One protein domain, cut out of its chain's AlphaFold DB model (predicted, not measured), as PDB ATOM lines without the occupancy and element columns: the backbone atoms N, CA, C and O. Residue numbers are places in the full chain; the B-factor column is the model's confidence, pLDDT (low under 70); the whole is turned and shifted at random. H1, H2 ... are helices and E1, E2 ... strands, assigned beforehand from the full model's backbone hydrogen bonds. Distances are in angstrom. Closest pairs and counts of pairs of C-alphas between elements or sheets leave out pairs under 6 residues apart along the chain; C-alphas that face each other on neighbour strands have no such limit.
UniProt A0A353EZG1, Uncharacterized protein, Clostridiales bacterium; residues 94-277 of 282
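What this domain is: This is residues 94 to 277 of the 282 residues of an uncharacterized protein of Clostridiales bacterium (UniProt A0A353EZG1). The chain is wound in stacked turns, a short solenoid walled by three sheets of parallel strands, in the orders E1 E2 E6 E9 E12, E4 E7 E10 E13 and E5 E8 E11 E14; the last two sheets are face to face with their strands crossed. A helical hairpin lies at one end of the stack, with H1 near E1 and E5 and H2 farther out. The printed part has 184 residues, with two named helices followed by fourteen named strands; its class is mixed, helices and strands, and under half of the residues, 84, are in named elements. It is compact, with a radius of gyration of the C-alphas of 14.9 A and spans of 45 by 36 by 29 A.

Where its parts are: H1, residues 97 to 108, begins at C-alpha 97 (146.940, 59.569, 47.063) and is 16.6 A long; H2 is residues 113 to 120, 10.7 A. Then come E1, 125 to 128; E2, 158 to 160; E3, 165 to 167; E4, 169 to 171; E5, 180 to 183; E6, 188 to 190; E7, 197 to 200; and E8, 207 to 215, 11.1 A, which bends by 132 degrees at residue 210. E9 is 220 to 222; E10, 225 to 231, 19.3 A; E11, 240 to 246, 11.8 A; E12, 252 to 254; E13, 257 to 263, 16.6 A; and E14, 273 to 276, ends at C-alpha 276 (135.435, 31.669, 56.200).

How they stand to each other: H1 and H2 form a hairpin and touch, H1 with residues 106 to 108 alone; the closest C-alphas, of Val 107 and Thr 119, are 5.0 A apart, at a shallow tilt of 27 degrees, opposite ways. Every O i to N i+4 pair is within hydrogen-bond range in H1; in H2 2 of 4 are. H1 only grazes the sheet E5 E8 E11 E14, with residues 104 to 108. E1 and E2 are parallel, with N 126 and O 158 2.8 A apart. E7 and E10 are parallel, with N 199 and O 229 at 2.9 A. E5 and E8 are parallel, with N 213 and O 180 at 2.8 A. The sheets E4 E7 E10 E13 and E5 E8 E11 E14 make a sandwich, two sheets face to face; the parts that face each other are 10.7 A apart centre to centre, and the strands of the one stand at 78 degrees to those of the other. E3 pairs with no named strand; its residues 166 to 167 pair with 132 to 133.

The domain as a whole: The two C-alphas farthest apart, of Leu 114 and Glu 266, are 47.0 A apart. The printed part has no cut. The one long link is E1 to E2, 29 residues. The mean pLDDT of the printed part is 89.1; residues 113 to 116, 146 to 151, 203 to 206 and 233 to 238 are under 70.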
ATOM      1  N   LEU A  94     151.341  59.246  55.207       98.06
ATOM      2  CA  LEU A  94     150.793  59.210  53.854       98.06
ATOM      3  C   LEU A  94     150.021  60.515  53.614       98.06
ATOM      4  O   LEU A  94     148.909  60.701  54.112       98.06
ATOM      5  N   LYS A  95     150.643  61.452  52.894       97.31
ATOM      6  CA  LYS A  95     150.159  62.837  52.732       97.31
ATOM      7  C   LYS A  95     149.478  63.075  51.387       97.31
ATOM      8  O   LYS A  95     149.124  64.210  51.069       97.31
ATOM      9  N   SER A  96     149.346  62.029  50.577       97.62
ATOM     10  CA  SER A  96     148.764  62.094  49.246       97.62
ATOM     11  C   SER A  96     148.239  60.738  48.786       97.62
ATOM     12  O   SER A  96     148.636  59.689  49.296       97.62
ATOM     13  N   ALA A  97     147.394  60.763  47.760       98.25
ATOM     14  CA  ALA A  97     146.940  59.569  47.063       98.25
ATOM     15  C   ALA A  97     148.097  58.777  46.438       98.25
ATOM     16  O   ALA A  97     148.084  57.547  46.424       98.25
ATOM     17  N   GLU A  98     149.131  59.479  45.965       97.19
ATOM     18  CA  GLU A  98     150.327  58.852  45.410       97.19
ATOM     19  C   GLU A  98     151.102  58.065  46.477       97.19
ATOM     20  O   GLU A  98     151.564  56.963  46.194       97.19
ATOM     21  N   ASP A  99     151.194  58.562  47.717       97.62
ATOM     22  CA  ASP A  99     151.841  57.822  48.811       97.62
ATOM     23  C   ASP A  99     151.109  56.501  49.107       97.62
ATOM     24  O   ASP A  99     151.748  55.469  49.322       97.62
ATOM     25  N   VAL A 100     149.771  56.511  49.067       98.19
ATOM     26  CA  VAL A 100     148.947  55.300  49.224       98.19
ATOM     27  C   VAL A 100     149.177  54.331  48.057       98.19
ATOM     28  O   VAL A 100     149.362  53.134  48.278       98.19
ATOM     29  N   ALA A 101     149.238  54.834  46.820       97.62
ATOM     30  CA  ALA A 101     149.547  54.026  45.636       97.62
ATOM     31  C   ALA A 101     150.957  53.410  45.697       97.62
ATOM     32  O   ALA A 101     151.136  52.238  45.367       97.62
ATOM     33  N   ARG A 102     151.956  54.158  46.179       97.31
ATOM     34  CA  ARG A 102     153.322  53.659  46.405       97.31
ATOM     35  C   ARG A 102     153.369  52.583  47.485       97.31
ATOM     36  O   ARG A 102     154.084  51.598  47.317       97.31
ATOM     37  N   LEU A 103     152.578  52.721  48.555       97.88
ATOM     38  CA  LEU A 103     152.436  51.665  49.559       97.88
ATOM     39  C   LEU A 103     151.869  50.393  48.924       97.88
ATOM     40  O   LEU A 103     152.446  49.323  49.099       97.88
ATOM     41  N   ALA A 104     150.789  50.501  48.146       96.94
ATOM     42  CA  ALA A 104     150.222  49.352  47.446       96.94
ATOM     43  C   ALA A 104     151.247  48.683  46.513       96.94
ATOM     44  O   ALA A 104     151.393  47.460  46.545       96.94
ATOM     45  N   ALA A 105     152.007  49.476  45.752       95.38
ATOM     46  CA  ALA A 105     153.059  48.998  44.858       95.38
ATOM     47  C   ALA A 105     154.180  48.258  45.598       95.38
ATOM     48  O   ALA A 105     154.562  47.161  45.187       95.38
ATOM     49  N   ASN A 106     154.668  48.833  46.703       95.81
ATOM     50  CA  ASN A 106     155.673  48.201  47.551       95.81
ATOM     51  C   ASN A 106     155.159  46.870  48.084       95.81
ATOM     52  O   ASN A 106     155.811  45.854  47.875       95.81
ATOM     53  N   VAL A 107     153.980  46.848  48.720       95.06
ATOM     54  CA  VAL A 107     153.457  45.612  49.318       95.06
ATOM     55  C   VAL A 107     153.274  44.547  48.247       95.06
ATOM     56  O   VAL A 107     153.712  43.425  48.456       95.06
ATOM     57  N   ARG A 108     152.727  44.885  47.073       92.19
ATOM     58  CA  ARG A 108     152.531  43.939  45.959       92.19
ATOM     59  C   ARG A 108     153.824  43.386  45.357       92.19
ATOM     60  O   ARG A 108     153.754  42.437  44.571       92.19
ATOM     61  N   TYR A 109     154.989  43.926  45.704       90.50
ATOM     62  CA  TYR A 109     156.265  43.403  45.240       90.50
ATOM     63  C   TYR A 109     156.557  42.024  45.846       90.50
ATOM     64  O   TYR A 109     156.762  41.880  47.050       90.50
ATOM     65  N   TYR A 110     156.604  41.000  44.989       83.44
ATOM     66  CA  TYR A 110     156.833  39.616  45.412       83.44
ATOM     67  C   TYR A 110     158.315  39.221  45.554       83.44
ATOM     68  O   TYR A 110     158.576  38.209  46.184       83.44
ATOM     69  N   GLY A 111     159.265  39.994  45.009       74.25
ATOM     70  CA  GLY A 111     160.723  39.863  45.214       74.25
ATOM     71  C   GLY A 111     161.313  38.462  45.488       74.25
ATOM     72  O   GLY A 111     160.849  37.427  45.010       74.25
ATOM     73  N   SER A 112     162.410  38.432  46.242       71.69
ATOM     74  CA  SER A 112     162.907  37.245  46.953       71.69
ATOM     75  C   SER A 112     162.398  37.226  48.399       71.69
ATOM     76  O   SER A 112     162.026  38.264  48.933       71.69
ATOM     77  N   TYR A 113     162.427  36.074  49.084       66.56
ATOM     78  CA  TYR A 113     161.880  35.940  50.449       66.56
ATOM     79  C   TYR A 113     162.368  37.023  51.434       66.56
ATOM     80  O   TYR A 113     161.575  37.533  52.215       66.56
ATOM     81  N   LEU A 114     163.648  37.409  51.370       63.38
ATOM     82  CA  LEU A 114     164.213  38.447  52.242       63.38
ATOM     83  C   LEU A 114     163.724  39.861  51.890       63.38
ATOM     84  O   LEU A 114     163.553  40.684  52.780       63.38
ATOM     85  N   GLU A 115     163.491  40.145  50.610       68.19
ATOM     86  CA  GLU A 115     162.989  41.448  50.150       68.19
ATOM     87  C   GLU A 115     161.499  41.611  50.452       68.19
ATOM     88  O   GLU A 115     161.046  42.704  50.778       68.19
ATOM     89  N   VAL A 116     160.754  40.508  50.393       68.75
ATOM     90  CA  VAL A 116     159.321  40.476  50.685       68.75
ATOM     91  C   VAL A 116     159.033  40.862  52.131       68.75
ATOM     92  O   VAL A 116     158.057  41.550  52.395       68.75
ATOM     93  N   GLU A 117     159.865  40.464  53.093       78.94
ATOM     94  CA  GLU A 117     159.623  40.825  54.497       78.94
ATOM     95  C   GLU A 117     159.723  42.341  54.739       78.94
ATOM     96  O   GLU A 117     158.936  42.895  55.510       78.94
ATOM     97  N   GLU A 118     160.618  43.038  54.031       84.44
ATOM     98  CA  GLU A 118     160.728  44.501  54.118       84.44
ATOM     99  C   GLU A 118     159.496  45.205  53.531       84.44
ATOM    100  O   GLU A 118     159.042  46.207  54.086       84.44
ATOM    101  N   THR A 119     158.918  44.669  52.451       91.94
ATOM    102  CA  THR A 119     157.748  45.258  51.787       91.94
ATOM    103  C   THR A 119     156.404  44.816  52.367       91.94
ATOM    104  O   THR A 119     155.382  45.432  52.076       91.94
ATOM    105  N   ARG A 120     156.375  43.804  53.241       93.50
ATOM    106  CA  ARG A 120     155.183  43.428  54.026       93.50
ATOM    107  C   ARG A 120     154.942  44.341  55.223       93.50
ATOM    108  O   ARG A 120     153.826  44.374  55.739       93.50
ATOM    109  N   TYR A 121     155.959  45.093  55.653       96.00
ATOM    110  CA  TYR A 121     155.868  46.094  56.720       96.00
ATOM    111  C   TYR A 121     155.428  45.550  58.089       96.00
ATOM    112  O   TYR A 121     154.761  46.251  58.851       96.00
ATOM    113  N   SER A 122     155.825  44.321  58.429       95.56
ATOM    114  CA  SER A 122     155.508  43.719  59.730       95.56
ATOM    115  C   SER A 122     155.906  44.635  60.896       95.56
ATOM    116  O   SER A 122     157.057  45.067  61.004       95.56
ATOM    117  N   GLY A 123     154.935  44.977  61.748       95.69
ATOM    118  CA  GLY A 123     155.133  45.841  62.918       95.69
ATOM    119  C   GLY A 123     155.398  47.324  62.619       95.69
ATOM    120  O   GLY A 123     155.680  48.079  63.551       95.69
ATOM    121  N   LYS A 124     155.315  47.757  61.354       98.06
ATOM    122  CA  LYS A 124     155.475  49.164  60.960       98.06
ATOM    123  C   LYS A 124     154.142  49.899  60.941       98.06
ATOM    124  O   LYS A 124     153.120  49.323  60.584       98.06
ATOM    125  N   TYR A 125     154.171  51.181  61.293       98.69
ATOM    126  CA  TYR A 125     152.995  52.041  61.379       98.69
ATOM    127  C   TYR A 125     152.933  53.013  60.201       98.69
ATOM    128  O   TYR A 125     153.911  53.694  59.893       98.69
ATOM    129  N   PHE A 126     151.757  53.104  59.590       98.81
ATOM    130  CA  PHE A 126     151.376  54.072  58.570       98.81
ATOM    131  C   PHE A 126     150.192  54.894  59.071       98.81
ATOM    132  O   PHE A 126     149.312  54.352  59.743       98.81
ATOM    133  N   ARG A 127     150.154  56.185  58.729       98.75
ATOM    134  CA  ARG A 127     149.031  57.067  59.067       98.75
ATOM    135  C   ARG A 127     148.645  57.969  57.897       98.75
ATOM    136  O   ARG A 127     149.520  58.616  57.322       98.75
ATOM    137  N   LEU A 128     147.357  58.026  57.557       98.50
ATOM    138  CA  LEU A 128     146.839  59.004  56.595       98.50
ATOM    139  C   LEU A 128     146.839  60.416  57.199       98.50
ATOM    140  O   LEU A 128     146.521  60.605  58.371       98.50
ATOM    141  N   GLU A 129     147.170  61.410  56.378       97.69
ATOM    142  CA  GLU A 129     147.160  62.841  56.746       97.69
ATOM    143  C   GLU A 129     146.203  63.679  55.887       97.69
ATOM    144  O   GLU A 129     146.134  64.904  56.011       97.69
ATOM    145  N   CYS A 130     145.506  63.036  54.955       97.62
ATOM    146  CA  CYS A 130     144.519  63.675  54.105       97.62
ATOM    147  C   CYS A 130     143.506  62.648  53.605       97.62
ATOM    148  O   CYS A 130     143.799  61.452  53.547       97.62
ATOM    149  N   ASP A 131     142.331  63.136  53.214       98.81
ATOM    150  CA  ASP A 131     141.372  62.315  52.487       98.81
ATOM    151  C   ASP A 131     141.876  62.048  51.068       98.81
ATOM    152  O   ASP A 131     142.577  62.874  50.475       98.81
ATOM    153  N   ILE A 132     141.480  60.906  50.518       98.81
ATOM    154  CA  ILE A 132     141.891  60.430  49.203       98.81
ATOM    155  C   ILE A 132     140.663  60.328  48.307       98.81
ATOM    156  O   ILE A 132     139.673  59.710  48.677       98.81
ATOM    157  N   ASP A 133     140.728  60.900  47.112       98.69
ATOM    158  CA  ASP A 133     139.742  60.695  46.056       98.69
ATOM    159  C   ASP A 133     140.351  59.797  44.978       98.69
ATOM    160  O   ASP A 133     141.284  60.190  44.276       98.69
ATOM    161  N   MET A 134     139.819  58.582  44.854       98.44
ATOM    162  CA  MET A 134     140.265  57.585  43.877       98.44
ATOM    163  C   MET A 134     139.758  57.886  42.460       98.44
ATOM    164  O   MET A 134     140.117  57.183  41.517       98.44
ATOM    165  N   GLN A 135     138.892  58.894  42.310       97.94
ATOM    166  CA  GLN A 135     138.306  59.365  41.055       97.94
ATOM    167  C   GLN A 135     137.611  58.275  40.214       97.94
ATOM    168  O   GLN A 135     137.433  58.436  39.007       97.94
ATOM    169  N   GLY A 136     137.204  57.159  40.829       97.06
ATOM    170  CA  GLY A 136     136.618  56.014  40.127       97.06
ATOM    171  C   GLY A 136     137.630  55.171  39.343       97.06
ATOM    172  O   GLY A 136     137.228  54.292  38.579       97.06
ATOM    173  N   HIS A 137     138.935  55.411  39.501       97.00
ATOM    174  CA  HIS A 137     139.960  54.579  38.884       97.00
ATOM    175  C   HIS A 137     140.011  53.198  39.540       97.00
ATOM    176  O   HIS A 137     139.851  53.056  40.754       97.00
ATOM    177  N   ARG A 138     140.263  52.164  38.727       94.50
ATOM    178  CA  ARG A 138     140.391  50.788  39.218       94.50
ATOM    179  C   ARG A 138     141.571  50.692  40.173       94.50
ATOM    180  O   ARG A 138     142.693  51.002  39.796       94.50
ATOM    181  N   TRP A 139     141.320  50.243  41.390       95.06
ATOM    182  CA  TRP A 139     142.305  50.183  42.456       95.06
ATOM    183  C   TRP A 139     142.903  48.786  42.586       95.06
ATOM    184  O   TRP A 139     142.178  47.805  42.776       95.06
ATOM    185  N   TRP A 140     144.233  48.703  42.511       91.38
ATOM    186  CA  TRP A 140     144.984  47.527  42.937       91.38
ATOM    187  C   TRP A 140     145.264  47.669  44.426       91.38
ATOM    188  O   TRP A 140     146.182  48.375  44.829       91.38
ATOM    189  N   GLY A 141     144.442  46.994  45.233       94.25
ATOM    190  CA  GLY A 141     144.484  47.049  46.691       94.25
ATOM    191  C   GLY A 141     145.857  46.833  47.307       94.25
ATOM    192  O   GLY A 141     146.743  46.239  46.705       94.25
ATOM    193  N   ILE A 142     146.042  47.276  48.542       96.69
ATOM    194  CA  ILE A 142     147.298  47.049  49.258       96.69
ATOM    195  C   ILE A 142     147.474  45.539  49.500       96.69
ATOM    196  O   ILE A 142     146.585  44.877  50.041       96.69
ATOM    197  N   GLY A 143     148.620  45.007  49.074       93.00
ATOM    198  CA  GLY A 143     148.910  43.573  49.065       93.00
ATOM    199  C   GLY A 143     148.233  42.803  47.935       93.00
ATOM    200  O   GLY A 143     147.531  43.373  47.109       93.00
ATOM    201  N   GLY A 144     148.482  41.500  47.846       86.69
ATOM    202  CA  GLY A 144     147.889  40.678  46.792       86.69
ATOM    203  C   GLY A 144     148.440  39.257  46.698       86.69
ATOM    204  O   GLY A 144     149.034  38.718  47.635       86.69
ATOM    205  N   GLY A 145     148.212  38.643  45.537       72.38
ATOM    206  CA  GLY A 145     148.422  37.211  45.308       72.38
ATOM    207  C   GLY A 145     147.186  36.383  45.677       72.38
ATOM    208  O   GLY A 145     146.219  36.896  46.231       72.38
ATOM    209  N   SER A 146     147.177  35.096  45.335       59.53
ATOM    210  CA  SER A 146     146.099  34.171  45.707       59.53
ATOM    211  C   SER A 146     146.685  32.891  46.293       59.53
ATOM    212  O   SER A 146     147.852  32.585  46.068       59.53
ATOM    213  N   GLU A 147     145.886  32.104  47.024       51.38
ATOM    214  CA  GLU A 147     146.308  30.759  47.467       51.38
ATOM    215  C   GLU A 147     146.676  29.838  46.282       51.38
ATOM    216  O   GLU A 147     147.388  28.853  46.450       51.38
ATOM    217  N   MET A 148     146.224  30.183  45.070       46.53
ATOM    218  CA  MET A 148     146.487  29.452  43.830       46.53
ATOM    219  C   MET A 148     147.690  29.989  43.036       46.53
ATOM    220  O   MET A 148     148.061  29.388  42.028       46.53
ATOM    221  N   SER A 149     148.319  31.093  43.458       52.44
ATOM    222  CA  SER A 149     149.540  31.612  42.841       52.44
ATOM    223  C   SER A 149     150.721  31.545  43.807       52.44
ATOM    224  O   SER A 149     150.620  31.838  44.997       52.44
ATOM    225  N   ARG A 150     151.897  31.163  43.292       53.03
ATOM    226  CA  ARG A 150     153.150  31.407  44.012       53.03
ATOM    227  C   ARG A 150     153.303  32.919  44.139       53.03
ATOM    228  O   ARG A 150     153.644  33.571  43.160       53.03
ATOM    229  N   GLY A 151     153.043  33.448  45.325       68.62
ATOM    230  CA  GLY A 151     153.538  34.753  45.722       68.62
ATOM    231  C   GLY A 151     152.567  35.689  46.401       68.62
ATOM    232  O   GLY A 151     152.280  36.778  45.916       68.62
ATOM    233  N   GLN A 152     152.102  35.253  47.568       83.88
ATOM    234  CA  GLN A 152     151.325  36.081  48.471       83.88
ATOM    235  C   GLN A 152     152.170  37.224  49.029       83.88
ATOM    236  O   GLN A 152     153.260  37.027  49.580       83.88
ATOM    237  N   THR A 153     151.606  38.414  48.943       90.94
ATOM    238  CA  THR A 153     152.198  39.663  49.398       90.94
ATOM    239  C   THR A 153     151.251  40.342  50.392       90.94
ATOM    240  O   THR A 153     150.653  41.367  50.081       90.94
ATOM    241  N   PRO A 154     151.015  39.739  51.574       93.62
ATOM    242  CA  PRO A 154     150.133  40.326  52.572       93.62
ATOM    243  C   PRO A 154     150.742  41.596  53.167       93.62
ATOM    244  O   PRO A 154     151.905  41.600  53.558       93.62
ATOM    245  N   PHE A 155     149.946  42.642  53.345       97.25
ATOM    246  CA  PHE A 155     150.326  43.714  54.262       97.25
ATOM    247  C   PHE A 155     150.242  43.217  55.711       97.25
ATOM    248  O   PHE A 155     149.242  42.624  56.110       97.25
ATOM    249  N   MET A 156     151.292  43.445  56.496       96.94
ATOM    250  CA  MET A 156     151.429  43.001  57.892       96.94
ATOM    251  C   MET A 156     151.702  44.175  58.850       96.94
ATOM    252  O   MET A 156     152.098  43.974  59.999       96.94
ATOM    253  N   GLY A 157     151.529  45.406  58.369       98.06
ATOM    254  CA  GLY A 157     151.705  46.619  59.159       98.06
ATOM    255  C   GLY A 157     150.426  47.097  59.843       98.06
ATOM    256  O   GLY A 157     149.361  46.487  59.773       98.06
ATOM    257  N   ILE A 158     150.545  48.249  60.491       98.69
ATOM    258  CA  ILE A 158     149.455  48.988  61.116       98.69
ATOM    259  C   ILE A 158     149.119  50.160  60.201       98.69
ATOM    260  O   ILE A 158     149.969  51.013  59.961       98.69
ATOM    261  N   PHE A 159     147.889  50.219  59.707       98.88
ATOM    262  CA  PHE A 159     147.371  51.320  58.909       98.88
ATOM    263  C   PHE A 159     146.326  52.090  59.716       98.88
ATOM    264  O   PHE A 159     145.233  51.590  59.983       98.88
ATOM    265  N   ASP A 160     146.673  53.313  60.109       98.88
ATOM    266  CA  ASP A 160     145.783  54.248  60.786       98.88
ATOM    267  C   ASP A 160     145.223  55.254  59.773       98.88
ATOM    268  O   ASP A 160     145.931  56.122  59.262       98.88
ATOM    269  N   GLY A 161     143.937  55.139  59.461       98.75
ATOM    270  CA  GLY A 161     143.239  56.086  58.605       98.75
ATOM    271  C   GLY A 161     143.115  57.474  59.229       98.75
ATOM    272  O   GLY A 161     142.830  58.418  58.504       98.75
ATOM    273  N   ASN A 162     143.353  57.629  60.539       98.31
ATOM    274  CA  ASN A 162     143.304  58.913  61.239       98.31
ATOM    275  C   ASN A 162     142.008  59.699  60.956       98.31
ATOM    276  O   ASN A 162     142.024  60.915  60.777       98.31
ATOM    277  N   HIS A 163     140.890  58.975  60.841       97.50
ATOM    278  CA  HIS A 163     139.555  59.484  60.503       97.50
ATOM    279  C   HIS A 163     139.438  60.148  59.117       97.50
ATOM    280  O   HIS A 163     138.449  60.837  58.822       97.50
ATOM    281  N   HIS A 164     140.413  59.911  58.238       98.62
ATOM    282  CA  HIS A 164     140.352  60.291  56.836       98.62
ATOM    283  C   HIS A 164     139.521  59.319  56.001       98.62
ATOM    284  O   HIS A 164     139.348  58.139  56.327       98.62
ATOM    285  N   ALA A 165     138.988  59.861  54.911       98.62
ATOM    286  CA  ALA A 165     138.086  59.183  54.004       98.62
ATOM    287  C   ALA A 165     138.757  58.831  52.674       98.62
ATOM    288  O   ALA A 165     139.570  59.587  52.146       98.62
ATOM    289  N   ILE A 166     138.357  57.691  52.121       98.81
ATOM    290  CA  ILE A 166     138.596  57.285  50.741       98.81
ATOM    291  C   ILE A 166     137.283  57.473  49.974       98.81
ATOM    292  O   ILE A 166     136.265  56.873  50.328       98.81
ATOM    293  N   TYR A 167     137.302  58.297  48.934       98.81
ATOM    294  CA  TYR A 167     136.170  58.567  48.053       98.81
ATOM    295  C   TYR A 167     136.344  57.878  46.702       98.81
ATOM    296  O   TYR A 167     137.458  57.678  46.221       98.81
ATOM    297  N   ASN A 168     135.215  57.585  46.062       98.31
ATOM    298  CA  ASN A 168     135.096  57.099  44.690       98.31
ATOM    299  C   ASN A 168     135.931  55.838  44.413       98.31
ATOM    300  O   ASN A 168     136.497  55.689  43.330       98.31
ATOM    301  N   LEU A 169     136.023  54.934  45.391       97.81
ATOM    302  CA  LEU A 169     136.757  53.679  45.259       97.81
ATOM    303  C   LEU A 169     136.113  52.789  44.188       97.81
ATOM    304  O   LEU A 169     134.938  52.449  44.287       97.81
ATOM    305  N   ALA A 170     136.887  52.347  43.202       95.00
ATOM    306  CA  ALA A 170     136.464  51.312  42.264       95.00
ATOM    307  C   ALA A 170     137.423  50.127  42.363       95.00
ATOM    308  O   ALA A 170     138.613  50.260  42.087       95.00
ATOM    309  N   LEU A 171     136.928  48.957  42.763       90.00
ATOM    310  CA  LEU A 171     137.788  47.782  42.907       90.00
ATOM    311  C   LEU A 171     138.197  47.222  41.539       90.00
ATOM    312  O   LEU A 171     137.408  47.194  40.585       90.00
ATOM    313  N   GLN A 172     139.444  46.762  41.443       86.56
ATOM    314  CA  GLN A 172     139.889  45.917  40.340       86.56
ATOM    315  C   GLN A 172     139.193  44.553  40.393       86.56
ATOM    316  O   GLN A 172     138.880  44.053  41.463       86.56
ATOM    317  N   GLU A 173     138.992  43.919  39.238       80.19
ATOM    318  CA  GLU A 173     138.519  42.534  39.164       80.19
ATOM    319  C   GLU A 173     139.676  41.531  39.344       80.19
ATOM    320  O   GLU A 173     140.242  41.039  38.363       80.19
ATOM    321  N   GLU A 174     140.045  41.230  40.590       79.56
ATOM    322  CA  GLU A 174     141.010  40.177  40.947       79.56
ATOM    323  C   GLU A 174     140.440  39.198  42.005       79.56
ATOM    324  O   GLU A 174     139.449  39.516  42.669       79.56
ATOM    325  N   PRO A 175     141.016  37.987  42.181       75.50
ATOM    326  CA  PRO A 175     140.430  36.962  43.053       75.50
ATOM    327  C   PRO A 175     140.189  37.401  44.503       75.50
ATOM    328  O   PRO A 175     139.195  36.975  45.088       75.50
ATOM    329  N   LEU A 176     141.086  38.238  45.044       82.12
ATOM    330  CA  LEU A 176     140.994  38.879  46.357       82.12
ATOM    331  C   LEU A 176     141.053  40.390  46.145       82.12
ATOM    332  O   LEU A 176     142.133  40.961  46.041       82.12
ATOM    333  N   SER A 177     139.890  41.021  46.031       86.75
ATOM    334  CA  SER A 177     139.798  42.457  45.758       86.75
ATOM    335  C   SER A 177     139.286  43.201  46.976       86.75
ATOM    336  O   SER A 177     138.284  42.777  47.547       86.75
ATOM    337  N   GLY A 178     139.941  44.309  47.320       92.88
ATOM    338  CA  GLY A 178     139.539  45.239  48.375       92.88
ATOM    339  C   GLY A 178     140.402  46.494  48.375       92.88
ATOM    340  O   GLY A 178     141.350  46.591  47.594       92.88
ATOM    341  N   PHE A 179     140.111  47.460  49.253       97.31
ATOM    342  CA  PHE A 179     141.049  48.570  49.468       97.31
ATOM    343  C   PHE A 179     142.411  48.040  49.950       97.31
ATOM    344  O   PHE A 179     143.458  48.424  49.423       97.31
ATOM    345  N   PHE A 180     142.375  47.067  50.862       97.44
ATOM    346  CA  PHE A 180     143.454  46.111  51.081       97.44
ATOM    347  C   PHE A 180     143.096  44.823  50.345       97.44
ATOM    348  O   PHE A 180     142.116  44.173  50.685       97.44
ATOM    349  N   SER A 181     143.859  44.414  49.339       94.06
ATOM    350  CA  SER A 181     143.560  43.151  48.653       94.06
ATOM    351  C   SER A 181     143.967  41.949  49.500       94.06
ATOM    352  O   SER A 181     143.245  40.953  49.538       94.06
ATOM    353  N   TYR A 182     145.082  42.041  50.233       93.38
ATOM    354  CA  TYR A 182     145.516  40.959  51.112       93.38
ATOM    355  C   TYR A 182     146.291  41.467  52.328       93.38
ATOM    356  O   TYR A 182     147.272  42.199  52.188       93.38
ATOM    357  N   ILE A 183     145.880  41.036  53.520       95.88
ATOM    358  CA  ILE A 183     146.579  41.320  54.781       95.88
ATOM    359  C   ILE A 183     146.944  40.021  55.507       95.88
ATOM    360  O   ILE A 183     146.383  38.958  55.236       95.88
ATOM    361  N   GLY A 184     147.907  40.091  56.420       93.50
ATOM    362  CA  GLY A 184     148.424  38.931  57.143       93.50
ATOM    363  C   GLY A 184     148.668  39.200  58.621       93.50
ATOM    364  O   GLY A 184     148.275  40.229  59.160       93.50
ATOM    365  N   GLY A 185     149.328  38.241  59.268       93.38
ATOM    366  CA  GLY A 185     149.477  38.197  60.718       93.38
ATOM    367  C   GLY A 185     150.025  39.487  61.315       93.38
ATOM    368  O   GLY A 185     151.088  39.961  60.920       93.38
ATOM    369  N   GLY A 186     149.301  40.020  62.298       93.56
ATOM    370  CA  GLY A 186     149.672  41.253  62.993       93.56
ATOM    371  C   GLY A 186     149.230  42.534  62.286       93.56
ATOM    372  O   GLY A 186     149.455  43.613  62.830       93.56
ATOM    373  N   ALA A 187     148.569  42.433  61.127       98.06
ATOM    374  CA  ALA A 187     147.992  43.591  60.469       98.06
ATOM    375  C   ALA A 187     146.884  44.223  61.319       98.06
ATOM    376  O   ALA A 187     146.025  43.532  61.879       98.06
ATOM    377  N   VAL A 188     146.883  45.553  61.364       98.69
ATOM    378  CA  VAL A 188     145.830  46.350  62.000       98.69
ATOM    379  C   VAL A 188     145.375  47.408  61.010       98.69
ATOM    380  O   VAL A 188     146.196  48.182  60.529       98.69
ATOM    381  N   VAL A 189     144.080  47.466  60.724       98.81
ATOM    382  CA  VAL A 189     143.458  48.546  59.949       98.81
ATOM    383  C   VAL A 189     142.510  49.275  60.880       98.81
ATOM    384  O   VAL A 189     141.606  48.653  61.438       98.81
ATOM    385  N   LYS A 190     142.720  50.576  61.084       98.75
ATOM    386  CA  LYS A 190     141.879  51.335  62.008       98.75
ATOM    387  C   LYS A 190     141.579  52.757  61.576       98.75
ATOM    388  O   LYS A 190     142.330  53.323  60.789       98.75
ATOM    389  N   ASN A 191     140.512  53.336  62.128       98.69
ATOM    390  CA  ASN A 191     140.117  54.738  61.935       98.69
ATOM    391  C   ASN A 191     139.974  55.137  60.454       98.69
ATOM    392  O   ASN A 191     140.344  56.249  60.075       98.69
ATOM    393  N   LEU A 192     139.503  54.224  59.602       98.75
ATOM    394  CA  LEU A 192     139.441  54.413  58.153       98.75
ATOM    395  C   LEU A 192     137.996  54.434  57.656       98.75
ATOM    396  O   LEU A 192     137.188  53.577  58.008       98.75
ATOM    397  N   ILE A 193     137.692  55.387  56.778       98.69
ATOM    398  CA  ILE A 193     136.358  55.570  56.209       98.69
ATOM    399  C   ILE A 193     136.434  55.312  54.702       98.69
ATOM    400  O   ILE A 193     137.056  56.079  53.976       98.69
ATOM    401  N   ILE A 194     135.778  54.268  54.198       98.56
ATOM    402  CA  ILE A 194     135.469  54.152  52.766       98.56
ATOM    403  C   ILE A 194     134.124  54.850  52.556       98.56
ATOM    404  O   ILE A 194     133.088  54.302  52.916       98.56
ATOM    405  N   ALA A 195     134.145  56.084  52.057       98.31
ATOM    406  CA  ALA A 195     132.982  56.976  52.051       98.31
ATOM    407  C   ALA A 195     132.123  56.857  50.786       98.31
ATOM    408  O   ALA A 195     130.920  57.105  50.828       98.31
ATOM    409  N   SER A 196     132.734  56.529  49.651       98.25
ATOM    410  CA  SER A 196     132.005  56.269  48.414       98.25
ATOM    411  C   SER A 196     132.800  55.358  47.494       98.25
ATOM    412  O   SER A 196     134.032  55.290  47.548       98.25
ATOM    413  N   GLY A 197     132.092  54.670  46.610       95.88
ATOM    414  CA  GLY A 197     132.697  53.791  45.628       95.88
ATOM    415  C   GLY A 197     131.671  52.936  44.909       95.88
ATOM    416  O   GLY A 197     130.513  52.865  45.323       95.88
ATOM    417  N   THR A 198     132.131  52.274  43.852       91.62
ATOM    418  CA  THR A 198     131.349  51.309  43.085       91.62
ATOM    419  C   THR A 198     132.062  49.965  43.095       91.62
ATOM    420  O   THR A 198     133.213  49.846  42.668       91.62
ATOM    421  N   VAL A 199     131.365  48.933  43.563       88.38
ATOM    422  CA  VAL A 199     131.838  47.547  43.536       88.38
ATOM    423  C   VAL A 199     131.051  46.803  42.468       88.38
ATOM    424  O   VAL A 199     129.920  46.372  42.681       88.38
ATOM    425  N   GLU A 200     131.647  46.684  41.285       86.06
ATOM    426  CA  GLU A 200     131.062  45.919  40.188       86.06
ATOM    427  C   GLU A 200     131.252  44.429  40.440       86.06
ATOM    428  O   GLU A 200     132.375  43.948  40.475       86.06
ATOM    429  N   LEU A 201     130.171  43.680  40.595       77.62
ATOM    430  CA  LEU A 201     130.204  42.234  40.744       77.62
ATOM    431  C   LEU A 201     130.307  41.581  39.351       77.62
ATOM    432  O   LEU A 201     129.332  41.535  38.599       77.62
ATOM    433  N   SER A 202     131.487  41.042  39.011       73.94
ATOM    434  CA  SER A 202     131.771  40.222  37.808       73.94
ATOM    435  C   SER A 202     132.196  38.757  38.107       73.94
ATOM    436  O   SER A 202     132.845  38.457  39.100       73.94
ATOM    437  N   SER A 203     131.891  37.787  37.234       65.31
ATOM    438  CA  SER A 203     132.188  36.353  37.487       65.31
ATOM    439  C   SER A 203     133.672  35.992  37.731       65.31
ATOM    440  O   SER A 203     133.986  34.818  37.943       65.31
ATOM    441  N   ARG A 204     134.570  36.983  37.679       63.00
ATOM    442  CA  ARG A 204     135.990  36.925  38.029       63.00
ATOM    443  C   ARG A 204     136.270  37.137  39.522       63.00
ATOM    444  O   ARG A 204     137.366  36.798  39.959       63.00
ATOM    445  N   PHE A 205     135.315  37.648  40.303       62.03
ATOM    446  CA  PHE A 205     135.440  37.698  41.760       62.03
ATOM    447  C   PHE A 205     135.224  36.304  42.337       62.03
ATOM    448  O   PHE A 205     134.140  35.731  42.220       62.03
ATOM    449  N   GLN A 206     136.264  35.769  42.974       65.56
ATOM    450  CA  GLN A 206     136.132  34.567  43.788       65.56
ATOM    451  C   GLN A 206     135.695  34.950  45.206       65.56
ATOM    452  O   GLN A 206     134.694  34.429  45.691       65.56
ATOM    453  N   TYR A 207     136.383  35.925  45.814       74.00
ATOM    454  CA  TYR A 207     136.027  36.514  47.104       74.00
ATOM    455  C   TYR A 207     136.239  38.035  47.045       74.00
ATOM    456  O   TYR A 207     137.372  38.516  47.028       74.00
ATOM    457  N   ALA A 208     135.154  38.807  46.979       75.69
ATOM    458  CA  ALA A 208     135.243  40.267  47.015       75.69
ATOM    459  C   ALA A 208     135.115  40.747  48.463       75.69
ATOM    460  O   ALA A 208     134.149  40.413  49.148       75.69
ATOM    461  N   GLY A 209     136.085  41.527  48.927       87.81
ATOM    462  CA  GLY A 209     136.084  42.117  50.255       87.81
ATOM    463  C   GLY A 209     136.208  43.623  50.160       87.81
ATOM    464  O   GLY A 209     137.290  44.113  49.870       87.81
ATOM    465  N   ILE A 210     135.120  44.364  50.381       91.62
ATOM    466  CA  ILE A 210     135.080  45.807  50.082       91.62
ATOM    467  C   ILE A 210     136.234  46.550  50.778       91.62
ATOM    468  O   ILE A 210     136.940  47.342  50.147       91.62
ATOM    469  N   LEU A 211     136.468  46.241  52.058       96.38
ATOM    470  CA  LEU A 211     137.601  46.767  52.816       96.38
ATOM    471  C   LEU A 211     138.841  45.880  52.654       96.38
ATOM    472  O   LEU A 211     139.916  46.399  52.346       96.38
ATOM    473  N   VAL A 212     138.690  44.563  52.844       95.81
ATOM    474  CA  VAL A 212     139.797  43.594  52.803       95.81
ATOM    475  C   VAL A 212     139.462  42.390  51.920       95.81
ATOM    476  O   VAL A 212     138.625  41.575  52.285       95.81
ATOM    477  N   GLY A 213     140.162  42.195  50.804       92.44
ATOM    478  CA  GLY A 213     139.943  41.056  49.904       92.44
ATOM    479  C   GLY A 213     140.121  39.704  50.605       92.44
ATOM    480  O   GLY A 213     139.217  38.867  50.587       92.44
ATOM    481  N   GLY A 214     141.247  39.507  51.294       91.81
ATOM    482  CA  GLY A 214     141.463  38.327  52.127       91.81
ATOM    483  C   GLY A 214     142.456  38.524  53.270       91.81
ATOM    484  O   GLY A 214     143.293  39.428  53.247       91.81
ATOM    485  N   ILE A 215     142.369  37.642  54.265       92.50
ATOM    486  CA  ILE A 215     143.223  37.639  55.456       92.50
ATOM    487  C   ILE A 215     143.946  36.297  55.556       92.50
ATOM    488  O   ILE A 215     143.308  35.254  55.686       92.50
ATOM    489  N   ALA A 216     145.279  36.321  55.502       87.50
ATOM    490  CA  ALA A 216     146.122  35.125  55.568       87.50
ATOM    491  C   ALA A 216     146.152  34.514  56.975       87.50
ATOM    492  O   ALA A 216     145.950  33.315  57.169       87.50
ATOM    493  N   SER A 217     146.415  35.362  57.961       87.19
ATOM    494  CA  SER A 217     146.544  35.033  59.375       87.19
ATOM    495  C   SER A 217     146.141  36.261  60.189       87.19
ATOM    496  O   SER A 217     146.249  37.376  59.687       87.19
ATOM    497  N   GLY A 218     145.613  36.031  61.393       88.31
ATOM    498  CA  GLY A 218     144.772  36.969  62.147       88.31
ATOM    499  C   GLY A 218     145.153  38.455  62.100       88.31
ATOM    500  O   GLY A 218     146.329  38.820  62.122       88.31
ATOM    501  N   ALA A 219     144.122  39.298  62.086       96.62
ATOM    502  CA  ALA A 219     144.217  40.748  61.943       96.62
ATOM    503  C   ALA A 219     143.177  41.466  62.819       96.62
ATOM    504  O   ALA A 219     142.231  40.848  63.318       96.62
ATOM    505  N   VAL A 220     143.343  42.777  62.981       98.12
ATOM    506  CA  VAL A 220     142.395  43.648  63.690       98.12
ATOM    507  C   VAL A 220     141.847  44.695  62.728       98.12
ATOM    508  O   VAL A 220     142.612  45.361  62.030       98.12
ATOM    509  N   ILE A 221     140.526  44.848  62.711       98.25
ATOM    510  CA  ILE A 221     139.816  45.924  62.021       98.25
ATOM    511  C   ILE A 221     139.044  46.713  63.077       98.25
ATOM    512  O   ILE A 221     138.147  46.176  63.722       98.25
ATOM    513  N   GLU A 222     139.405  47.973  63.286       98.44
ATOM    514  CA  GLU A 222     138.872  48.782  64.386       98.44
ATOM    515  C   GLU A 222     138.382  50.137  63.882       98.44
ATOM    516  O   GLU A 222     139.079  50.815  63.135       98.44
ATOM    517  N   ASN A 223     137.203  50.580  64.311       98.44
ATOM    518  CA  ASN A 223     136.709  51.925  64.013       98.44
ATOM    519  C   ASN A 223     136.749  52.262  62.507       98.44
ATOM    520  O   ASN A 223     137.275  53.295  62.085       98.44
ATOM    521  N   CYS A 224     136.273  51.329  61.684       98.62
ATOM    522  CA  CYS A 224     136.222  51.481  60.236       98.62
ATOM    523  C   CYS A 224     134.776  51.547  59.754       98.62
ATOM    524  O   CYS A 224     133.915  50.831  60.267       98.62
ATOM    525  N   SER A 225     134.510  52.351  58.729       98.12
ATOM    526  CA  SER A 225     133.184  52.412  58.114       98.12
ATOM    527  C   SER A 225     133.239  52.266  56.602       98.12
ATOM    528  O   SER A 225     134.202  52.695  55.965       98.12
ATOM    529  N   VAL A 226     132.194  51.678  56.020       97.81
ATOM    530  CA  VAL A 226     132.102  51.444  54.573       97.81
ATOM    531  C   VAL A 226     130.755  51.915  54.040       97.81
ATOM    532  O   VAL A 226     129.699  51.549  54.552       97.81
ATOM    533  N   SER A 227     130.802  52.727  52.989       97.50
ATOM    534  CA  SER A 227     129.654  53.211  52.227       97.50
ATOM    535  C   SER A 227     129.972  53.148  50.733       97.50
ATOM    536  O   SER A 227     130.806  53.904  50.239       97.50
ATOM    537  N   VAL A 228     129.362  52.201  50.018       96.06
ATOM    538  CA  VAL A 228     129.594  51.958  48.582       96.06
ATOM    539  C   VAL A 228     128.327  51.423  47.919       96.06
ATOM    540  O   VAL A 228     127.508  50.783  48.574       96.06
ATOM    541  N   GLU A 229     128.219  51.611  46.608       94.75
ATOM    542  CA  GLU A 229     127.187  50.986  45.780       94.75
ATOM    543  C   GLU A 229     127.750  49.725  45.116       94.75
ATOM    544  O   GLU A 229     128.741  49.760  44.381       94.75
ATOM    545  N   MET A 230     127.104  48.592  45.353       90.25
ATOM    546  CA  MET A 230     127.360  47.352  44.639       90.25
ATOM    547  C   MET A 230     126.470  47.300  43.397       90.25
ATOM    548  O   MET A 230     125.259  47.481  43.482       90.25
ATOM    549  N   VAL A 231     127.055  46.998  42.240       87.75
ATOM    550  CA  VAL A 231     126.311  46.852  40.979       87.75
ATOM    551  C   VAL A 231     126.636  45.520  40.319       87.75
ATOM    552  O   VAL A 231     127.777  45.069  40.345       87.75
ATOM    553  N   GLY A 232     125.649  44.879  39.698       77.12
ATOM    554  CA  GLY A 232     125.845  43.638  38.946       77.12
ATOM    555  C   GLY A 232     124.620  42.728  38.971       77.12
ATOM    556  O   GLY A 232     123.742  42.863  39.819       77.12
ATOM    557  N   SER A 233     124.556  41.787  38.027       62.19
ATOM    558  CA  SER A 233     123.489  40.783  37.925       62.19
ATOM    559  C   SER A 233     124.060  39.382  38.153       62.19
ATOM    560  O   SER A 233     125.046  39.002  37.519       62.19
ATOM    561  N   SER A 234     123.459  38.591  39.043       51.59
ATOM    562  CA  SER A 234     123.953  37.251  39.374       51.59
ATOM    563  C   SER A 234     123.456  36.170  38.406       51.59
ATOM    564  O   SER A 234     122.263  35.885  38.371       51.59
ATOM    565  N   GLU A 235     124.383  35.470  37.745       49.28
ATOM    566  CA  GLU A 235     124.206  34.048  37.376       49.28
ATOM    567  C   GLU A 235     125.012  33.098  38.294       49.28
ATOM    568  O   GLU A 235     124.876  31.880  38.210       49.28
ATOM    569  N   LYS A 236     125.846  33.632  39.202       53.56
ATOM    570  CA  LYS A 236     126.657  32.862  40.163       53.56
ATOM    571  C   LYS A 236     126.458  33.366  41.593       53.56
ATOM    572  O   LYS A 236     126.149  34.535  41.801       53.56
ATOM    573  N   SER A 237     126.660  32.475  42.567       58.03
ATOM    574  CA  SER A 237     126.687  32.809  43.995       58.03
ATOM    575  C   SER A 237     127.979  33.557  44.308       58.03
ATOM    576  O   SER A 237     129.043  32.953  44.408       58.03
ATOM    577  N   TRP A 238     127.894  34.875  44.417       64.25
ATOM    578  CA  TRP A 238     128.991  35.718  44.873       64.25
ATOM    579  C   TRP A 238     129.259  35.467  46.343       64.25
ATOM    580  O   TRP A 238     128.325  35.315  47.132       64.25
ATOM    581  N   THR A 239     130.524  35.506  46.724       71.56
ATOM    582  CA  THR A 239     130.893  35.616  48.123       71.56
ATOM    583  C   THR A 239     131.505  36.992  48.341       71.56
ATOM    584  O   THR A 239     132.695  37.203  48.118       71.56
ATOM    585  N   VAL A 240     130.640  37.951  48.676       79.81
ATOM    586  CA  VAL A 240     131.014  39.339  48.968       79.81
ATOM    587  C   VAL A 240     130.902  39.552  50.462       79.81
ATOM    588  O   VAL A 240     129.891  39.172  51.046       79.81
ATOM    589  N   GLY A 241     131.907  40.176  51.060       89.19
ATOM    590  CA  GLY A 241     131.833  40.681  52.420       89.19
ATOM    591  C   GLY A 241     132.567  42.005  52.560       89.19
ATOM    592  O   GLY A 241     133.125  42.536  51.598       89.19
ATOM    593  N   ILE A 242     132.624  42.525  53.780       93.62
ATOM    594  CA  ILE A 242     133.618  43.553  54.118       93.62
ATOM    595  C   ILE A 242     135.019  42.958  54.040       93.62
ATOM    596  O   ILE A 242     135.929  43.572  53.477       93.62
ATOM    597  N   ILE A 243     135.142  41.730  54.541       93.88
ATOM    598  CA  ILE A 243     136.247  40.827  54.278       93.88
ATOM    599  C   ILE A 243     135.764  39.748  53.312       93.88
ATOM    600  O   ILE A 243     134.764  39.081  53.576       93.88
ATOM    601  N   GLY A 244     136.460  39.555  52.195       90.88
ATOM    602  CA  GLY A 244     136.069  38.552  51.201       90.88
ATOM    603  C   GLY A 244     136.344  37.133  51.693       90.88
ATOM    604  O   GLY A 244     135.459  36.276  51.673       90.88
ATOM    605  N   TYR A 245     137.569  36.905  52.165       89.19
ATOM    606  CA  TYR A 245     138.075  35.605  52.589       89.19
ATOM    607  C   TYR A 245     138.799  35.686  53.938       89.19
ATOM    608  O   TYR A 245     139.782  36.411  54.087       89.19
ATOM    609  N   GLU A 246     138.359  34.890  54.906       89.12
ATOM    610  CA  GLU A 246     139.074  34.642  56.158       89.12
ATOM    611  C   GLU A 246     139.549  33.193  56.226       89.12
ATOM    612  O   GLU A 246     138.827  32.261  55.862       89.12
ATOM    613  N   THR A 247     140.744  33.001  56.769       86.88
ATOM    614  CA  THR A 247     141.216  31.697  57.229       86.88
ATOM    615  C   THR A 247     140.668  31.374  58.625       86.88
ATOM    616  O   THR A 247     139.858  32.098  59.207       86.88
ATOM    617  N   GLU A 248     141.108  30.255  59.188       86.88
ATOM    618  CA  GLU A 248     140.741  29.795  60.524       86.88
ATOM    619  C   GLU A 248     141.291  30.672  61.668       86.88
ATOM    620  O   GLU A 248     140.857  30.534  62.815       86.88
ATOM    621  N   TYR A 249     142.240  31.566  61.377       89.50
ATOM    622  CA  TYR A 249     142.834  32.456  62.371       89.50
ATOM    623  C   TYR A 249     141.843  33.551  62.807       89.50
ATOM    624  O   TYR A 249     141.051  34.033  61.996       89.50
ATOM    625  N   PRO A 250     141.871  33.972  64.085       88.56
ATOM    626  CA  PRO A 250     140.924  34.955  64.597       88.56
ATOM    627  C   PRO A 250     141.127  36.324  63.940       88.56
ATOM    628  O   PRO A 250     142.252  36.807  63.821       88.56
ATOM    629  N   VAL A 251     140.016  36.954  63.562       93.75
ATOM    630  CA  VAL A 251     139.960  38.339  63.089       93.75
ATOM    631  C   VAL A 251     139.063  39.108  64.042       93.75
ATOM    632  O   VAL A 251     137.910  38.723  64.250       93.75
ATOM    633  N   THR A 252     139.595  40.175  64.626       95.69
ATOM    634  CA  THR A 252     138.846  41.051  65.530       95.69
ATOM    635  C   THR A 252     138.254  42.205  64.734       95.69
ATOM    636  O   THR A 252     138.966  42.843  63.960       95.69
ATOM    637  N   LYS A 253     136.960  42.470  64.928       94.50
ATOM    638  CA  LYS A 253     136.236  43.602  64.340       94.50
ATOM    639  C   LYS A 253     135.582  44.376  65.466       94.50
ATOM    640  O   LYS A 253     134.739  43.828  66.172       94.50
ATOM    641  N   GLU A 254     135.982  45.622  65.652       96.38
ATOM    642  CA  GLU A 254     135.516  46.446  66.765       96.38
ATOM    643  C   GLU A 254     135.073  47.814  66.258       96.38
ATOM    644  O   GLU A 254     135.736  48.426  65.425       96.38
ATOM    645  N   ASN A 255     133.934  48.300  66.758       96.62
ATOM    646  CA  ASN A 255     133.415  49.643  66.476       96.62
ATOM    647  C   ASN A 255     133.290  49.981  64.979       96.62
ATOM    648  O   ASN A 255     133.519  51.118  64.582       96.62
ATOM    649  N   CYS A 256     132.961  48.999  64.139       96.88
ATOM    650  CA  CYS A 256     132.825  49.215  62.702       96.88
ATOM    651  C   CYS A 256     131.366  49.438  62.278       96.88
ATOM    652  O   CYS A 256     130.454  48.854  62.863       96.88
ATOM    653  N   ASP A 257     131.161  50.238  61.230       96.38
ATOM    654  CA  ASP A 257     129.845  50.504  60.637       96.38
ATOM    655  C   ASP A 257     129.842  50.236  59.126       96.38
ATOM    656  O   ASP A 257     130.475  50.930  58.329       96.38
ATOM    657  N   PHE A 258     129.092  49.219  58.724       94.75
ATOM    658  CA  PHE A 258     128.987  48.770  57.337       94.75
ATOM    659  C   PHE A 258     127.582  48.962  56.759       94.75
ATOM    660  O   PHE A 258     127.252  48.401  55.716       94.75
ATOM    661  N   SER A 259     126.741  49.747  57.437       94.75
ATOM    662  CA  SER A 259     125.347  49.981  57.050       94.75
ATOM    663  C   SER A 259     125.182  50.838  55.790       94.75
ATOM    664  O   SER A 259     124.096  50.874  55.216       94.75
ATOM    665  N   GLY A 260     126.251  51.499  55.332       95.25
ATOM    666  CA  GLY A 260     126.244  52.340  54.135       95.25
ATOM    667  C   GLY A 260     126.404  51.590  52.810       95.25
ATOM    668  O   GLY A 260     126.572  52.234  51.775       95.25
ATOM    669  N   VAL A 261     126.410  50.255  52.817       94.94
ATOM    670  CA  VAL A 261     126.482  49.458  51.586       94.94
ATOM    671  C   VAL A 261     125.098  49.336  50.951       94.94
ATOM    672  O   VAL A 261     124.122  48.993  51.618       94.94
ATOM    673  N   THR A 262     125.019  49.587  49.649       94.50
ATOM    674  CA  THR A 262     123.802  49.452  48.842       94.50
ATOM    675  C   THR A 262     124.016  48.482  47.678       94.50
ATOM    676  O   THR A 262     125.151  48.214  47.287       94.50
ATOM    677  N   LEU A 263     122.938  47.905  47.143       90.38
ATOM    678  CA  LEU A 263     122.933  47.033  45.966       90.38
ATOM    679  C   LEU A 263     121.794  47.449  45.034       90.38
ATOM    680  O   LEU A 263     120.622  47.298  45.380       90.38
ATOM    681  N   GLY A 264     122.127  47.950  43.846       88.94
ATOM    682  CA  GLY A 264     121.129  48.482  42.916       88.94
ATOM    683  C   GLY A 264     120.393  49.707  43.470       88.94
ATOM    684  O   GLY A 264     119.219  49.899  43.156       88.94
ATOM    685  N   GLY A 265     121.062  50.502  44.310       90.62
ATOM    686  CA  GLY A 265     120.514  51.686  44.972       90.62
ATOM    687  C   GLY A 265     119.729  51.426  46.263       90.62
ATOM    688  O   GLY A 265     119.325  52.387  46.913       90.62
ATOM    689  N   GLU A 266     119.533  50.169  46.664       92.06
ATOM    690  CA  GLU A 266     118.806  49.811  47.889       92.06
ATOM    691  C   GLU A 266     119.768  49.385  49.009       92.06
ATOM    692  O   GLU A 266     120.780  48.745  48.715       92.06
ATOM    693  N   PRO A 267     119.481  49.674  50.295       94.19
ATOM    694  CA  PRO A 267     120.309  49.224  51.414       94.19
ATOM    695  C   PRO A 267     120.561  47.714  51.391       94.19
ATOM    696  O   PRO A 267     119.630  46.913  51.273       94.19
ATOM    697  N   TYR A 268     121.822  47.320  51.554       90.38
ATOM    698  CA  TYR A 268     122.246  45.929  51.527       90.38
ATOM    699  C   TYR A 268     123.065  45.588  52.772       90.38
ATOM    700  O   TYR A 268     124.152  46.115  53.000       90.38
ATOM    701  N   ALA A 269     122.548  44.655  53.572       90.69
ATOM    702  CA  ALA A 269     123.257  44.115  54.726       90.69
ATOM    703  C   ALA A 269     124.361  43.150  54.262       90.69
ATOM    704  O   ALA A 269     124.176  41.932  54.235       90.69
ATOM    705  N   VAL A 270     125.501  43.710  53.860       88.62
ATOM    706  CA  VAL A 270     126.682  42.933  53.478       88.62
ATOM    707  C   VAL A 270     127.188  42.122  54.680       88.62
ATOM    708  O   VAL A 270     127.261  42.655  55.792       88.62
ATOM    709  N   PRO A 271     127.535  40.833  54.516       90.81
ATOM    710  CA  PRO A 271     128.131  40.082  55.609       90.81
ATOM    711  C   PRO A 271     129.525  40.638  55.924       90.81
ATOM    712  O   PRO A 271     130.274  41.055  55.041       90.81
ATOM    713  N   GLU A 272     129.920  40.604  57.195       90.56
ATOM    714  CA  GLU A 272     131.270  41.029  57.583       90.56
ATOM    715  C   GLU A 272     132.352  40.165  56.925       90.56
ATOM    716  O   GLU A 272     133.397  40.677  56.528       90.56
ATOM    717  N   THR A 273     132.083  38.866  56.788       91.12
ATOM    718  CA  THR A 273     132.951  37.893  56.126       91.12
ATOM    719  C   THR A 273     132.156  37.182  55.048       91.12
ATOM    720  O   THR A 273     131.153  36.537  55.352       91.12
ATOM    721  N   GLY A 274     132.612  37.260  53.801       88.31
ATOM    722  CA  GLY A 274     132.006  36.516  52.707       88.31
ATOM    723  C   GLY A 274     132.211  35.013  52.895       88.31
ATOM    724  O   GLY A 274     131.253  34.246  52.983       88.31
ATOM    725  N   TYR A 275     133.471  34.581  52.927       87.88
ATOM    726  CA  TYR A 275     133.850  33.183  53.090       87.88
ATOM    727  C   TYR A 275     134.808  33.029  54.260       87.88
ATOM    728  O   TYR A 275     135.818  33.726  54.337       87.88
ATOM    729  N   LYS A 276     134.526  32.062  55.130       86.94
ATOM    730  CA  LYS A 276     135.435  31.669  56.200       86.94
ATOM    731  C   LYS A 276     135.853  30.221  56.015       86.94
ATOM    732  O   LYS A 276     135.014  29.322  56.084       86.94
ATOM    733  N   ARG A 277     137.150  29.989  55.819       83.19
ATOM    734  CA  ARG A 277     137.714  28.642  55.806       83.19
ATOM    735  C   ARG A 277     137.721  28.094  57.231       83.19
ATOM    736  O   ARG A 277     138.301  28.683  58.138       83.19
TER     737      ARG A 277